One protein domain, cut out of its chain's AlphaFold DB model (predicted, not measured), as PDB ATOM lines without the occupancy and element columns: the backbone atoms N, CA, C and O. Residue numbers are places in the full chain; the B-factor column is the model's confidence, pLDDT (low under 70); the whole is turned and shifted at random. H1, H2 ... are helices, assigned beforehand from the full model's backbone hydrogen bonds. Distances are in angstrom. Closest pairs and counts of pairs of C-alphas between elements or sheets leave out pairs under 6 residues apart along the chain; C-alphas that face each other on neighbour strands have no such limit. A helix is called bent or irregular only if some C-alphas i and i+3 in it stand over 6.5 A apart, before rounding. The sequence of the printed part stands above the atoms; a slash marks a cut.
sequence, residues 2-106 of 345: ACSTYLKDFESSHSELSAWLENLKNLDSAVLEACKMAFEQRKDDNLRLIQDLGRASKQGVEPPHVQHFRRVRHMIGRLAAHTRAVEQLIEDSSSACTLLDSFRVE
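This is residues 2 to 106 of the 345 residues of an uncharacterized protein of Colletotrichum spinosum (UniProt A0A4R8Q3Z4). One long helix, H5, makes the longest axis; three short helices pack on its first half, H1 and H4 both near its beginning, at residues 65 to 69 and 66 to 73, and H3 crossing it farther along, at residues 76 to 84, while H2 packs on H1 and H4 without reaching H5. Residues 85 to 106, of which 85 to 102 belong to H5, stick out from this body as a long arm with a kink of 96 degrees near residue 95. The printed part has 105 residues, with five named helices in the order H1, H2, H3, H4, H5 and no named strand: all helix, their packing mostly crossed. The whole is loose, with a radius of gyration of the C-alphas of 18.3 A, and elongated, spanning 59 by 35 by 24 A.

H1, residues 2 to 8, and H2, residues 15 to 25, form a helical hairpin at a shallow tilt of 27 degrees, opposite ways. They only just touch, with 3 pairs of C-alphas within 8 A; the closest, of Ser 4 and Ser 18, are 6.1 A apart. H3, residues 31 to 43, is near H2, with 5 pairs of C-alphas within 10 A. H4, residues 45 to 53, only just touches H2, with 3 pairs within 8 A; the closest C-alphas, of Leu 17 and Asn 46, are 5.8 A apart, and the lines are about perpendicular at 81 degrees. H3 and H4 are close but not clearly touching, with the C-alphas of Gln 41 and Leu 47 closest at 7.2 A. H5, residues 64 to 102, is the hub. Its residues 65 to 69 alone touch H1, with the C-alphas of Cys 3 and His 68 closest at 6.1 A. Its residues 66 to 73 alone touch H4 at a steep tilt of 53 degrees, with the C-alphas of Ile 50 and Phe 69 closest at 5.7 A. Its residues 76 to 84 alone touch H3, about perpendicular at 78 degrees, with the C-alphas of Phe 39 and Ala 80 closest at 4.0 A. H2 and H5 are apart. Every O i to N i+4 pair is within hydrogen-bond range in H1, H2 and H4, against 7 of 9 in H3 and 28 of 35 in H5.

H1 begins at C-alpha 2, (77.585, 111.694, -56.820), and is 10.3 A long from first to last C-alpha. H2 is 15.6 A long, H3 20.1 A and H4 12.5 A. H3 is neither bent nor irregular, but only just: C-alphas 40 and 43 are 6.2 A apart. H5 runs 51.6 A, from C-alpha 64 at (71.649, 114.327, -63.759) to C-alpha 102 at (69.830, 62.821, -66.206). It is irregular, with C-alphas 95 and 98 7.9 A apart.

The two C-alphas farthest apart, of Glu 11 and Ser 102, are 59.7 A apart. Without residues 85 to 106, which stand free, the body has 83 residues and spans 40 by 25 by 20 A. The printed part has no cut and no long link; the links H2 to H3 and H3 to H4 are tight. The mean pLDDT of the printed part is 80.2, and it is under 70 at residues 3 to 4, 8 to 13, 27 to 29 and 56 to 61.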
ATOM      1  N   ALA A   2      78.565 110.721 -56.319       73.00
ATOM      2  CA  ALA A   2      77.585 111.694 -56.820       73.00
ATOM      3  C   ALA A   2      76.244 111.741 -56.047       73.00
ATOM      4  O   ALA A   2      75.783 112.830 -55.728       73.00
ATOM      5  N   CYS A   3      75.666 110.592 -55.654       67.62
ATOM      6  CA  CYS A   3      74.445 110.575 -54.825       67.62
ATOM      7  C   CYS A   3      74.668 111.236 -53.455       67.62
ATOM      8  O   CYS A   3      73.864 112.054 -53.029       67.62
ATOM      9  N   SER A   4      75.790 110.931 -52.789       69.94
ATOM     10  CA  SER A   4      76.145 111.528 -51.493       69.94
ATOM     11  C   SER A   4      76.334 113.046 -51.582       69.94
ATOM     12  O   SER A   4      76.071 113.738 -50.609       69.94
ATOM     13  N   THR A   5      76.804 113.571 -52.719       72.56
ATOM     14  CA  THR A   5      76.931 115.019 -52.933       72.56
ATOM     15  C   THR A   5      75.560 115.677 -53.054       72.56
ATOM     16  O   THR A   5      75.316 116.652 -52.361       72.56
ATOM     17  N   TYR A   6      74.646 115.100 -53.841       74.62
ATOM     18  CA  TYR A   6      73.279 115.616 -53.974       74.62
ATOM     19  C   TYR A   6      72.523 115.613 -52.636       74.62
ATOM     20  O   TYR A   6      71.851 116.576 -52.298       74.62
ATOM     21  N   LEU A   7      72.666 114.552 -51.837       71.75
ATOM     22  CA  LEU A   7      71.957 114.438 -50.557       71.75
ATOM     23  C   LEU A   7      72.456 115.417 -49.482       71.75
ATOM     24  O   LEU A   7      71.695 115.740 -48.572       71.75
ATOM     25  N   LYS A   8      73.695 115.921 -49.589       68.00
ATOM     26  CA  LYS A   8      74.222 116.958 -48.684       68.00
ATOM     27  C   LYS A   8      73.531 118.308 -48.877       68.00
ATOM     28  O   LYS A   8      73.408 119.048 -47.911       68.00
ATOM     29  N   ASP A   9      73.014 118.589 -50.069       63.47
ATOM     30  CA  ASP A   9      72.306 119.843 -50.349       63.47
ATOM     31  C   ASP A   9      70.886 119.874 -49.726       63.47
ATOM     32  O   ASP A   9      70.275 120.936 -49.626       63.47
ATOM     33  N   PHE A  10      70.364 118.731 -49.250       62.12
ATOM     34  CA  PHE A  10      69.020 118.567 -48.657       62.12
ATOM     35  C   PHE A  10      69.069 118.233 -47.152       62.12
ATOM     36  O   PHE A  10      68.327 117.374 -46.664       62.12
ATOM     37  N   GLU A  11      69.960 118.937 -46.446       53.81
ATOM     38  CA  GLU A  11      70.632 118.697 -45.151       53.81
ATOM     39  C   GLU A  11      69.821 118.216 -43.914       53.81
ATOM     40  O   GLU A  11      70.389 118.083 -42.833       53.81
ATOM     41  N   SER A  12      68.535 117.869 -44.015       54.91
ATOM     42  CA  SER A  12      67.761 117.299 -42.894       54.91
ATOM     43  C   SER A  12      66.879 116.093 -43.226       54.91
ATOM     44  O   SER A  12      66.556 115.333 -42.317       54.91
ATOM     45  N   SER A  13      66.513 115.860 -44.492       60.91
ATOM     46  CA  SER A  13      65.490 114.848 -44.826       60.91
ATOM     47  C   SER A  13      66.047 113.471 -45.224       60.91
ATOM     48  O   SER A  13      65.268 112.538 -45.386       60.91
ATOM     49  N   HIS A  14      67.369 113.326 -45.401       72.88
ATOM     50  CA  HIS A  14      67.988 112.112 -45.972       72.88
ATOM     51  C   HIS A  14      69.287 111.673 -45.261       72.88
ATOM     52  O   HIS A  14      70.190 111.096 -45.880       72.88
ATOM     53  N   SER A  15      69.421 111.969 -43.965       76.19
ATOM     54  CA  SER A  15      70.603 111.599 -43.167       76.19
ATOM     55  C   SER A  15      70.789 110.079 -43.073       76.19
ATOM     56  O   SER A  15      71.903 109.586 -43.247       76.19
ATOM     57  N   GLU A  16      69.694 109.337 -42.894       82.19
ATOM     58  CA  GLU A  16      69.678 107.868 -42.854       82.19
ATOM     59  C   GLU A  16      70.115 107.257 -44.192       82.19
ATOM     60  O   GLU A  16      71.023 106.427 -44.225       82.19
ATOM     61  N   LEU A  17      69.570 107.757 -45.306       83.31
ATOM     62  CA  LEU A  17      69.954 107.332 -46.654       83.31
ATOM     63  C   LEU A  17      71.437 107.602 -46.947       83.31
ATOM     64  O   LEU A  17      72.118 106.799 -47.585       83.31
ATOM     65  N   SER A  18      71.956 108.736 -46.477       82.81
ATOM     66  CA  SER A  18      73.369 109.078 -46.642       82.81
ATOM     67  C   SER A  18      74.269 108.120 -45.862       82.81
ATOM     68  O   SER A  18      75.243 107.619 -46.421       82.81
ATOM     69  N   ALA A  19      73.925 107.810 -44.608       83.56
ATOM     70  CA  ALA A  19      74.652 106.833 -43.797       83.56
ATOM     71  C   ALA A  19      74.607 105.429 -44.420       83.56
ATOM     72  O   ALA A  19      75.628 104.743 -44.483       83.56
ATOM     73  N   TRP A  20      73.449 105.038 -44.952       86.19
ATOM     74  CA  TRP A  20      73.265 103.782 -45.670       86.19
ATOM     75  C   TRP A  20      74.148 103.691 -46.923       86.19
ATOM     76  O   TRP A  20      74.854 102.701 -47.119       86.19
ATOM     77  N   LEU A  21      74.202 104.752 -47.737       83.75
ATOM     78  CA  LEU A  21      75.082 104.815 -48.909       83.75
ATOM     79  C   LEU A  21      76.570 104.769 -48.543       83.75
ATOM     80  O   LEU A  21      77.352 104.201 -49.301       83.75
ATOM     81  N   GLU A  22      76.984 105.371 -47.424       82.25
ATOM     82  CA  GLU A  22      78.370 105.255 -46.948       82.25
ATOM     83  C   GLU A  22      78.681 103.837 -46.457       82.25
ATOM     84  O   GLU A  22      79.748 103.310 -46.770       82.25
ATOM     85  N   ASN A  23      77.742 103.171 -45.778       81.00
ATOM     86  CA  ASN A  23      77.897 101.764 -45.410       81.00
ATOM     87  C   ASN A  23      78.079 100.882 -46.656       81.00
ATOM     88  O   ASN A  23      78.972 100.040 -46.694       81.00
ATOM     89  N   LEU A  24      77.326 101.166 -47.725       78.50
ATOM     90  CA  LEU A  24      77.489 100.480 -49.008       78.50
ATOM     91  C   LEU A  24      78.841 100.733 -49.701       78.50
ATOM     92  O   LEU A  24      79.275  99.935 -50.529       78.50
ATOM     93  N   LYS A  25      79.521 101.844 -49.410       76.94
ATOM     94  CA  LYS A  25      80.877 102.084 -49.933       76.94
ATOM     95  C   LYS A  25      81.944 101.338 -49.149       76.94
ATOM     96  O   LYS A  25      82.986 101.030 -49.716       76.94
ATOM     97  N   ASN A  26      81.684 101.081 -47.871       70.19
ATOM     98  CA  ASN A  26      82.589 100.369 -46.977       70.19
ATOM     99  C   ASN A  26      82.458  98.848 -47.097       70.19
ATOM    100  O   ASN A  26      83.026  98.135 -46.273       70.19
ATOM    101  N   LEU A  27      81.715  98.352 -48.093       67.25
ATOM    102  CA  LEU A  27      81.690  96.934 -48.402       67.25
ATOM    103  C   LEU A  27      83.120  96.431 -48.602       67.25
ATOM    104  O   LEU A  27      83.854  96.939 -49.453       67.25
ATOM    105  N   ASP A  28      83.490  95.441 -47.794       59.97
ATOM    106  CA  ASP A  28      84.795  94.810 -47.872       59.97
ATOM    107  C   ASP A  28      85.002  94.201 -49.269       59.97
ATOM    108  O   ASP A  28      84.065  93.797 -49.962       59.97
ATOM    109  N   SER A  29      86.262  94.130 -49.679       61.09
ATOM    110  CA  SER A  29      86.725  93.623 -50.974       61.09
ATOM    111  C   SER A  29      86.325  92.167 -51.269       61.09
ATOM    112  O   SER A  29      86.479  91.696 -52.397       61.09
ATOM    113  N   ALA A  30      85.793  91.445 -50.279       79.69
ATOM    114  CA  ALA A  30      85.304  90.087 -50.435       79.69
ATOM    115  C   ALA A  30      83.988  90.056 -51.239       79.69
ATOM    116  O   ALA A  30      82.896  90.285 -50.717       79.69
ATOM    117  N   VAL A  31      84.094  89.680 -52.517       81.44
ATOM    118  CA  VAL A  31      82.987  89.595 -53.494       81.44
ATOM    119  C   VAL A  31      81.750  88.868 -52.947       81.44
ATOM    120  O   VAL A  31      80.619  89.288 -53.188       81.44
ATOM    121  N   LEU A  32      81.939  87.790 -52.180       84.75
ATOM    122  CA  LEU A  32      80.829  87.006 -51.633       84.75
ATOM    123  C   LEU A  32      80.026  87.771 -50.572       84.75
ATOM    124  O   LEU A  32      78.794  87.714 -50.581       84.75
ATOM    125  N   GLU A  33      80.702  88.470 -49.661       84.88
ATOM    126  CA  GLU A  33      80.029  89.280 -48.641       84.88
ATOM    127  C   GLU A  33      79.279  90.436 -49.290       84.88
ATOM    128  O   GLU A  33      78.148  90.736 -48.905       84.88
ATOM    129  N   ALA A  34      79.846  90.994 -50.363       85.50
ATOM    130  CA  ALA A  34      79.194  92.037 -51.128       85.50
ATOM    131  C   ALA A  34      77.882  91.588 -51.778       85.50
ATOM    132  O   ALA A  34      76.864  92.276 -51.676       85.50
ATOM    133  N   CYS A  35      77.876  90.407 -52.396       88.88
ATOM    134  CA  CYS A  35      76.670  89.825 -52.981       88.88
ATOM    135  C   CYS A  35      75.601  89.507 -51.925       88.88
ATOM    136  O   CYS A  35      74.413  89.734 -52.168       88.88
ATOM    137  N   LYS A  36      75.998  89.000 -50.750       87.12
ATOM    138  CA  LYS A  36      75.072  88.707 -49.641       87.12
ATOM    139  C   LYS A  36      74.461  89.974 -49.059       87.12
ATOM    140  O   LYS A  36      73.242  90.072 -48.981       87.12
ATOM    141  N   MET A  37      75.287  90.969 -48.743       87.12
ATOM    142  CA  MET A  37      74.795  92.239 -48.222       87.12
ATOM    143  C   MET A  37      73.859  92.903 -49.234       87.12
ATOM    144  O   MET A  37      72.735  93.249 -48.889       87.12
ATOM    145  N   ALA A  38      74.248  93.000 -50.510       88.44
ATOM    146  CA  ALA A  38      73.375  93.555 -51.546       88.44
ATOM    147  C   ALA A  38      72.032  92.808 -51.656       88.44
ATOM    148  O   ALA A  38      71.002  93.429 -51.912       88.44
ATOM    149  N   PHE A  39      72.031  91.486 -51.455       89.31
ATOM    150  CA  PHE A  39      70.822  90.665 -51.442       89.31
ATOM    151  C   PHE A  39      69.883  91.003 -50.279       89.31
ATOM    152  O   PHE A  39      68.680  91.164 -50.505       89.31
ATOM    153  N   GLU A  40      70.418  91.154 -49.068       88.19
ATOM    154  CA  GLU A  40      69.655  91.530 -47.872       88.19
ATOM    155  C   GLU A  40      69.084  92.948 -47.990       88.19
ATOM    156  O   GLU A  40      67.904  93.176 -47.716       88.19
ATOM    157  N   GLN A  41      69.888  93.875 -48.517       85.75
ATOM    158  CA  GLN A  41      69.530  95.284 -48.706       85.75
ATOM    159  C   GLN A  41      68.374  95.507 -49.691       85.75
ATOM    160  O   GLN A  41      67.809  96.596 -49.751       85.75
ATOM    161  N   ARG A  42      67.947  94.482 -50.443       84.12
ATOM    162  CA  ARG A  42      66.756  94.584 -51.305       84.12
ATOM    163  C   ARG A  42      65.449  94.786 -50.548       84.12
ATOM    164  O   ARG A  42      64.474  95.220 -51.153       84.12
ATOM    165  N   LYS A  43      65.420  94.428 -49.265       83.88
ATOM    166  CA  LYS A  43      64.253  94.601 -48.393       83.88
ATOM    167  C   LYS A  43      64.305  95.911 -47.598       83.88
ATOM    168  O   LYS A  43      63.363  96.187 -46.867       83.88
ATOM    169  N   ASP A  44      65.385  96.680 -47.726       87.56
ATOM    170  CA  ASP A  44      65.600  97.920 -46.986       87.56
ATOM    171  C   ASP A  44      64.784  99.074 -47.594       87.56
ATOM    172  O   ASP A  44      64.723  99.246 -48.817       87.56
ATOM    173  N   ASP A  45      64.167  99.889 -46.740       87.00
ATOM    174  CA  ASP A  45      63.348 101.026 -47.165       87.00
ATOM    175  C   ASP A  45      64.176 102.113 -47.876       87.00
ATOM    176  O   ASP A  45      63.662 102.805 -48.759       87.00
ATOM    177  N   ASN A  46      65.485 102.203 -47.610       86.75
ATOM    178  CA  ASN A  46      66.388 103.099 -48.334       86.75
ATOM    179  C   ASN A  46      66.498 102.739 -49.822       86.75
ATOM    180  O   ASN A  46      66.666 103.627 -50.662       86.75
ATOM    181  N   LEU A  47      66.363 101.458 -50.189       85.62
ATOM    182  CA  LEU A  47      66.376 101.061 -51.598       85.62
ATOM    183  C   LEU A  47      65.105 101.527 -52.324       85.62
ATOM    184  O   LEU A  47      65.186 101.950 -53.481       85.62
ATOM    185  N   ARG A  48      63.951 101.502 -51.641       85.69
ATOM    186  CA  ARG A  48      62.690 102.066 -52.157       85.69
ATOM    187  C   ARG A  48      62.811 103.576 -52.341       85.69
ATOM    188  O   ARG A  48      62.480 104.095 -53.403       85.69
ATOM    189  N   LEU A  49      63.404 104.261 -51.368       86.12
ATOM    190  CA  LEU A  49      63.652 105.698 -51.443       86.12
ATOM    191  C   LEU A  49      64.565 106.075 -52.624       86.12
ATOM    192  O   LEU A  49      64.273 107.014 -53.358       86.12
ATOM    193  N   ILE A  50      65.632 105.309 -52.882       86.69
ATOM    194  CA  ILE A  50      66.479 105.495 -54.077       86.69
ATOM    195  C   ILE A  50      65.704 105.247 -55.366       86.69
ATOM    196  O   ILE A  50      65.944 105.926 -56.365       86.69
ATOM    197  N   GLN A  51      64.804 104.264 -55.382       86.94
ATOM    198  CA  GLN A  51      63.957 104.018 -56.541       86.94
ATOM    199  C   GLN A  51      63.063 105.223 -56.833       86.94
ATOM    200  O   GLN A  51      62.939 105.591 -57.998       86.94
ATOM    201  N   ASP A  52      62.499 105.853 -55.806       85.50
ATOM    202  CA  ASP A  52      61.639 107.025 -55.953       85.50
ATOM    203  C   ASP A  52      62.430 108.270 -56.379       85.50
ATOM    204  O   ASP A  52      62.036 108.938 -57.333       85.50
ATOM    205  N   LEU A  53      63.612 108.503 -55.796       83.56
ATOM    206  CA  LEU A  53      64.566 109.533 -56.247       83.56
ATOM    207  C   LEU A  53      65.109 109.273 -57.667       83.56
ATOM    208  O   LEU A  53      65.615 110.177 -58.330       83.56
ATOM    209  N   GLY A  54      65.027 108.025 -58.133       81.94
ATOM    210  CA  GLY A  54      65.402 107.581 -59.473       81.94
ATOM    211  C   GLY A  54      64.282 107.689 -60.519       81.94
ATOM    212  O   GLY A  54      64.500 107.302 -61.675       81.94
ATOM    213  N   ARG A  55      63.085 108.176 -60.165       82.81
ATOM    214  CA  ARG A  55      61.989 108.398 -61.125       82.81
ATOM    215  C   ARG A  55      62.159 109.751 -61.816       82.81
ATOM    216  O   ARG A  55      62.357 110.767 -61.161       82.81
ATOM    217  N   ALA A  56      62.067 109.760 -63.146       68.19
ATOM    218  CA  ALA A  56      62.053 111.003 -63.913       68.19
ATOM    219  C   ALA A  56      60.735 111.757 -63.681       68.19
ATOM    220  O   ALA A  56      59.672 111.136 -63.583       68.19
ATOM    221  N   SER A  57      60.784 113.092 -63.679       62.00
ATOM    222  CA  SER A  57      59.580 113.899 -63.903       62.00
ATOM    223  C   SER A  57      59.080 113.655 -65.329       62.00
ATOM    224  O   SER A  57      59.873 113.659 -66.265       62.00
ATOM    225  N   LYS A  58      57.764 113.485 -65.517       55.62
ATOM    226  CA  LYS A  58      57.149 113.323 -66.851       55.62
ATOM    227  C   LYS A  58      57.250 114.581 -67.728       55.62
ATOM    228  O   LYS A  58      56.867 114.542 -68.893       55.62
ATOM    229  N   GLN A  59      57.710 115.700 -67.173       48.50
ATOM    230  CA  GLN A  59      57.818 116.990 -67.846       48.50
ATOM    231  C   GLN A  59      59.201 117.590 -67.576       48.50
ATOM    232  O   GLN A  59      59.526 117.905 -66.430       48.50
ATOM    233  N   GLY A  60      59.987 117.759 -68.642       58.88
ATOM    234  CA  GLY A  60      61.281 118.444 -68.628       58.88
ATOM    235  C   GLY A  60      62.501 117.535 -68.791       58.88
ATOM    236  O   GLY A  60      62.397 116.312 -68.813       58.88
ATOM    237  N   VAL A  61      63.666 118.177 -68.913       63.84
ATOM    238  CA  VAL A  61      64.979 117.518 -68.978       63.84
ATOM    239  C   VAL A  61      65.253 116.818 -67.649       63.84
ATOM    240  O   VAL A  61      65.155 117.433 -66.583       63.84
ATOM    241  N   GLU A  62      65.580 115.527 -67.710       72.50
ATOM    242  CA  GLU A  62      65.859 114.719 -66.527       72.50
ATOM    243  C   GLU A  62      67.088 115.263 -65.774       72.50
ATOM    244  O   GLU A  62      68.161 115.414 -66.363       72.50
ATOM    245  N   PRO A  63      66.979 115.539 -64.463       75.56
ATOM    246  CA  PRO A  63      68.130 115.984 -63.697       75.56
ATOM    247  C   PRO A  63      69.241 114.914 -63.640       75.56
ATOM    248  O   PRO A  63      68.946 113.745 -63.369       75.56
ATOM    249  N   PRO A  64      70.534 115.287 -63.749       73.88
ATOM    250  CA  PRO A  64      71.649 114.327 -63.759       73.88
ATOM    251  C   PRO A  64      71.710 113.382 -62.545       73.88
ATOM    252  O   PRO A  64      72.192 112.252 -62.642       73.88
ATOM    253  N   HIS A  65      71.199 113.813 -61.386       75.94
ATOM    254  CA  HIS A  65      71.201 113.008 -60.163       75.94
ATOM    255  C   HIS A  65      70.290 111.776 -60.245       75.94
ATOM    256  O   HIS A  65      70.604 110.755 -59.630       75.94
ATOM    257  N   VAL A  66      69.218 111.823 -61.044       82.12
ATOM    258  CA  VAL A  66      68.272 110.709 -61.208       82.12
ATOM    259  C   VAL A  66      68.984 109.480 -61.783       82.12
ATOM    260  O   VAL A  66      68.831 108.362 -61.280       82.12
ATOM    261  N   GLN A  67      69.868 109.687 -62.766       81.25
ATOM    262  CA  GLN A  67      70.688 108.621 -63.348       81.25
ATOM    263  C   GLN A  67      71.639 107.990 -62.320       81.25
ATOM    264  O   GLN A  67      71.881 106.779 -62.344       81.25
ATOM    265  N   HIS A  68      72.168 108.778 -61.379       84.19
ATOM    266  CA  HIS A  68      73.039 108.262 -60.324       84.19
ATOM    267  C   HIS A  68      72.286 107.332 -59.365       84.19
ATOM    268  O   HIS A  68      72.794 106.253 -59.046       84.19
ATOM    269  N   PHE A  69      71.065 107.690 -58.964       85.69
ATOM    270  CA  PHE A  69      70.216 106.834 -58.130       85.69
ATOM    271  C   PHE A  69      69.808 105.547 -58.857       85.69
ATOM    272  O   PHE A  69      69.962 104.453 -58.302       85.69
ATOM    273  N   ARG A  70      69.417 105.640 -60.139       85.00
ATOM    274  CA  ARG A  70      69.167 104.455 -60.983       85.00
ATOM    275  C   ARG A  70      70.374 103.529 -61.040       85.00
ATOM    276  O   ARG A  70      70.214 102.318 -60.900       85.00
ATOM    277  N   ARG A  71      71.578 104.087 -61.200       84.50
ATOM    278  CA  ARG A  71      72.823 103.316 -61.255       84.50
ATOM    279  C   ARG A  71      73.114 102.594 -59.943       84.50
ATOM    280  O   ARG A  71      73.490 101.427 -59.986       84.50
ATOM    281  N   VAL A  72      72.918 103.241 -58.791       85.94
ATOM    282  CA  VAL A  72      73.076 102.582 -57.480       85.94
ATOM    283  C   VAL A  72      72.107 101.411 -57.346       85.94
ATOM    284  O   VAL A  72      72.550 100.290 -57.102       85.94
ATOM    285  N   ARG A  73      70.812 101.638 -57.597       87.50
ATOM    286  CA  ARG A  73      69.791 100.579 -57.570       87.50
ATOM    287  C   ARG A  73      70.156  99.418 -58.497       87.50
ATOM    288  O   ARG A  73      70.087  98.259 -58.099       87.50
ATOM    289  N   HIS A  74      70.580  99.735 -59.719       85.75
ATOM    290  CA  HIS A  74      70.993  98.750 -60.712       85.75
ATOM    291  C   HIS A  74      72.182  97.905 -60.228       85.75
ATOM    292  O   HIS A  74      72.138  96.681 -60.323       85.75
ATOM    293  N   MET A  75      73.224  98.524 -59.662       85.69
ATOM    294  CA  MET A  75      74.394  97.799 -59.143       85.69
ATOM    295  C   MET A  75      74.032  96.874 -57.975       85.69
ATOM    296  O   MET A  75      74.448  95.718 -57.976       85.69
ATOM    297  N   ILE A  76      73.220  97.347 -57.025       87.12
ATOM    298  CA  ILE A  76      72.738  96.527 -55.902       87.12
ATOM    299  C   ILE A  76      71.948  95.330 -56.434       87.12
ATOM    300  O   ILE A  76      72.224  94.193 -56.058       87.12
ATOM    301  N   GLY A  77      71.019  95.567 -57.366       87.69
ATOM    302  CA  GLY A  77      70.243  94.507 -58.006       87.69
ATOM    303  C   GLY A  77      71.125  93.456 -58.685       87.69
ATOM    304  O   GLY A  77      70.876  92.261 -58.533       87.69
ATOM    305  N   ARG A  78      72.192  93.884 -59.373       87.25
ATOM    306  CA  ARG A  78      73.147  92.982 -60.030       87.25
ATOM    307  C   ARG A  78      73.954  92.134 -59.052       87.25
ATOM    308  O   ARG A  78      74.063  90.934 -59.269       87.25
ATOM    309  N   LEU A  79      74.477  92.720 -57.977       88.19
ATOM    310  CA  LEU A  79      75.191  91.965 -56.939       88.19
ATOM    311  C   LEU A  79      74.261  90.951 -56.260       88.19
ATOM    312  O   LEU A  79      74.568  89.767 -56.151       88.19
ATOM    313  N   ALA A  80      73.065  91.405 -55.898       89.06
ATOM    314  CA  ALA A  80      72.040  90.585 -55.275       89.06
ATOM    315  C   ALA A  80      71.526  89.444 -56.176       89.06
ATOM    316  O   ALA A  80      70.978  88.454 -55.681       89.06
ATOM    317  N   ALA A  81      71.648  89.575 -57.500       88.31
ATOM    318  CA  ALA A  81      71.210  88.554 -58.445       88.31
ATOM    319  C   ALA A  81      72.006  87.250 -58.304       88.31
ATOM    320  O   ALA A  81      71.424  86.186 -58.489       88.31
ATOM    321  N   HIS A  82      73.286  87.314 -57.916       88.38
ATOM    322  CA  HIS A  82      74.119  86.127 -57.714       88.38
ATOM    323  C   HIS A  82      73.595  85.248 -56.575       88.38
ATOM    324  O   HIS A  82      73.359  84.059 -56.775       88.38
ATOM    325  N   THR A  83      73.336  85.840 -55.405       90.19
ATOM    326  CA  THR A  83      72.758  85.122 -54.258       90.19
ATOM    327  C   THR A  83      71.353  84.610 -54.586       90.19
ATOM    328  O   THR A  83      71.052  83.445 -54.347       90.19
ATOM    329  N   ARG A  84      70.519  85.439 -55.236       89.94
ATOM    330  CA  ARG A  84      69.157  85.049 -55.640       89.94
ATOM    331  C   ARG A  84      69.136  83.868 -56.598       89.94
ATOM    332  O   ARG A  84      68.287  83.005 -56.449       89.94
ATOM    333  N   ALA A  85      70.039  83.827 -57.574       87.81
ATOM    334  CA  ALA A  85      70.094  82.727 -58.530       87.81
ATOM    335  C   ALA A  85      70.411  81.390 -57.842       87.81
ATOM    336  O   ALA A  85      69.825  80.371 -58.195       87.81
ATOM    337  N   VAL A  86      71.306  81.398 -56.849       88.31
ATOM    338  CA  VAL A  86      71.656  80.194 -56.082       88.31
ATOM    339  C   VAL A  86      70.504  79.756 -55.181       88.31
ATOM    340  O   VAL A  86      70.173  78.575 -55.171       88.31
ATOM    341  N   GLU A  87      69.875  80.687 -54.457       89.00
ATOM    342  CA  GLU A  87      68.712  80.370 -53.616       89.00
ATOM    343  C   GLU A  87      67.558  79.808 -54.447       89.00
ATOM    344  O   GLU A  87      67.052  78.737 -54.125       89.00
ATOM    345  N   GLN A  88      67.234  80.449 -55.573       89.00
ATOM    346  CA  GLN A  88      66.195  79.975 -56.486       89.00
ATOM    347  C   GLN A  88      66.510  78.573 -57.021       89.00
ATOM    348  O   GLN A  88      65.639  77.712 -57.050       89.00
ATOM    349  N   LEU A  89      67.767  78.298 -57.391       86.12
ATOM    350  CA  LEU A  89      68.176  76.968 -57.845       86.12
ATOM    351  C   LEU A  89      67.998  75.901 -56.754       86.12
ATOM    352  O   LEU A  89      67.616  74.774 -57.061       86.12
ATOM    353  N   ILE A  90      68.284  76.236 -55.492       89.12
ATOM    354  CA  ILE A  90      68.095  75.326 -54.353       89.12
ATOM    355  C   ILE A  90      66.602  75.081 -54.110       89.12
ATOM    356  O   ILE A  90      66.203  73.929 -53.940       89.12
ATOM    357  N   GLU A  91      65.780  76.129 -54.128       89.44
ATOM    358  CA  GLU A  91      64.323  76.032 -53.971       89.44
ATOM    359  C   GLU A  91      63.694  75.178 -55.083       89.44
ATOM    360  O   GLU A  91      62.929  74.247 -54.808       89.44
ATOM    361  N   ASP A  92      64.111  75.404 -56.330       87.94
ATOM    362  CA  ASP A  92      63.594  74.699 -57.504       87.94
ATOM    363  C   ASP A  92      64.203  73.301 -57.687       87.94
ATOM    364  O   ASP A  92      63.699  72.502 -58.483       87.94
ATOM    365  N   SER A  93      65.265  72.963 -56.943       86.44
ATOM    366  CA  SER A  93      66.027  71.719 -57.125       86.44
ATOM    367  C   SER A  93      65.151  70.470 -57.051       86.44
ATOM    368  O   SER A  93      65.319  69.560 -57.859       86.44
ATOM    369  N   SER A  94      64.165  70.457 -56.148       83.25
ATOM    370  CA  SER A  94      63.217  69.348 -55.972       83.25
ATOM    371  C   SER A  94      62.333  69.109 -57.201       83.25
ATOM    372  O   SER A  94      62.011  67.966 -57.524       83.25
ATOM    373  N   SER A  95      61.979  70.176 -57.917       85.38
ATOM    374  CA  SER A  95      61.192  70.111 -59.154       85.38
ATOM    375  C   SER A  95      62.072  69.856 -60.382       85.38
ATOM    376  O   SER A  95      61.592  69.357 -61.399       85.38
ATOM    377  N   ALA A  96      63.371  70.156 -60.282       81.50
ATOM    378  CA  ALA A  96      64.355  70.005 -61.347       81.50
ATOM    379  C   ALA A  96      65.237  68.745 -61.221       81.50
ATOM    380  O   ALA A  96      66.134  68.571 -62.046       81.50
ATOM    381  N   CYS A  97      64.997  67.847 -60.251       79.69
ATOM    382  CA  CYS A  97      65.847  66.669 -60.001       79.69
ATOM    383  C   CYS A  97      66.150  65.867 -61.275       79.69
ATOM    384  O   CYS A  97      67.300  65.547 -61.548       79.69
ATOM    385  N   THR A  98      65.147  65.609 -62.124       81.31
ATOM    386  CA  THR A  98      65.358  64.871 -63.381       81.31
ATOM    387  C   THR A  98      66.338  65.577 -64.322       81.31
ATOM    388  O   THR A  98      67.125  64.902 -64.983       81.31
ATOM    389  N   LEU A  99      66.325  66.913 -64.378       78.62
ATOM    390  CA  LEU A  99      67.266  67.697 -65.182       78.62
ATOM    391  C   LEU A  99      68.689  67.618 -64.605       78.62
ATOM    392  O   LEU A  99      69.653  67.507 -65.357       78.62
ATOM    393  N   LEU A 100      68.810  67.659 -63.277       80.12
ATOM    394  CA  LEU A 100      70.099  67.640 -62.585       80.12
ATOM    395  C   LEU A 100      70.754  66.248 -62.600       80.12
ATOM    396  O   LEU A 100      71.975  66.160 -62.691       80.12
ATOM    397  N   ASP A 101      69.956  65.175 -62.585       82.69
ATOM    398  CA  ASP A 101      70.453  63.794 -62.520       82.69
ATOM    399  C   ASP A 101      70.660  63.147 -63.902       82.69
ATOM    400  O   ASP A 101      71.524  62.285 -64.066       82.69
ATOM    401  N   SER A 102      69.862  63.528 -64.909       85.00
ATOM    402  CA  SER A 102      69.830  62.821 -66.206       85.00
ATOM    403  C   SER A 102      70.790  63.383 -67.253       85.00
ATOM    404  O   SER A 102      70.992  62.755 -68.295       85.00
ATOM    405  N   PHE A 103      71.364  64.564 -67.019       84.69
ATOM    406  CA  PHE A 103      72.185  65.262 -68.003       84.69
ATOM    407  C   PHE A 103      73.580  65.552 -67.463       84.69
ATOM    408  O   PHE A 103      73.774  65.935 -66.314       84.69
ATOM    409  N   ARG A 104      74.575  65.389 -68.334       86.38
ATOM    410  CA  ARG A 104      75.957  65.766 -68.055       86.38
ATOM    411  C   ARG A 104      76.210  67.167 -68.595       86.38
ATOM    412  O   ARG A 104      75.939  67.434 -69.763       86.38
ATOM    413  N   VAL A 105      76.791  68.026 -67.765       88.19
ATOM    414  CA  VAL A 105      77.299  69.328 -68.204       88.19
ATOM    415  C   VAL A 105      78.651  69.127 -68.882       88.19
ATOM    416  O   VAL A 105      79.559  68.516 -68.314       88.19
ATOM    417  N   GLU A 106      78.783  69.639 -70.103       90.44
ATOM    418  CA  GLU A 106      80.029  69.621 -70.865       90.44
ATOM    419  C   GLU A 106      80.428  71.034 -71.279       90.44
ATOM    420  O   GLU A 106      79.587  71.854 -71.651       90.44
TER     421      GLU A 106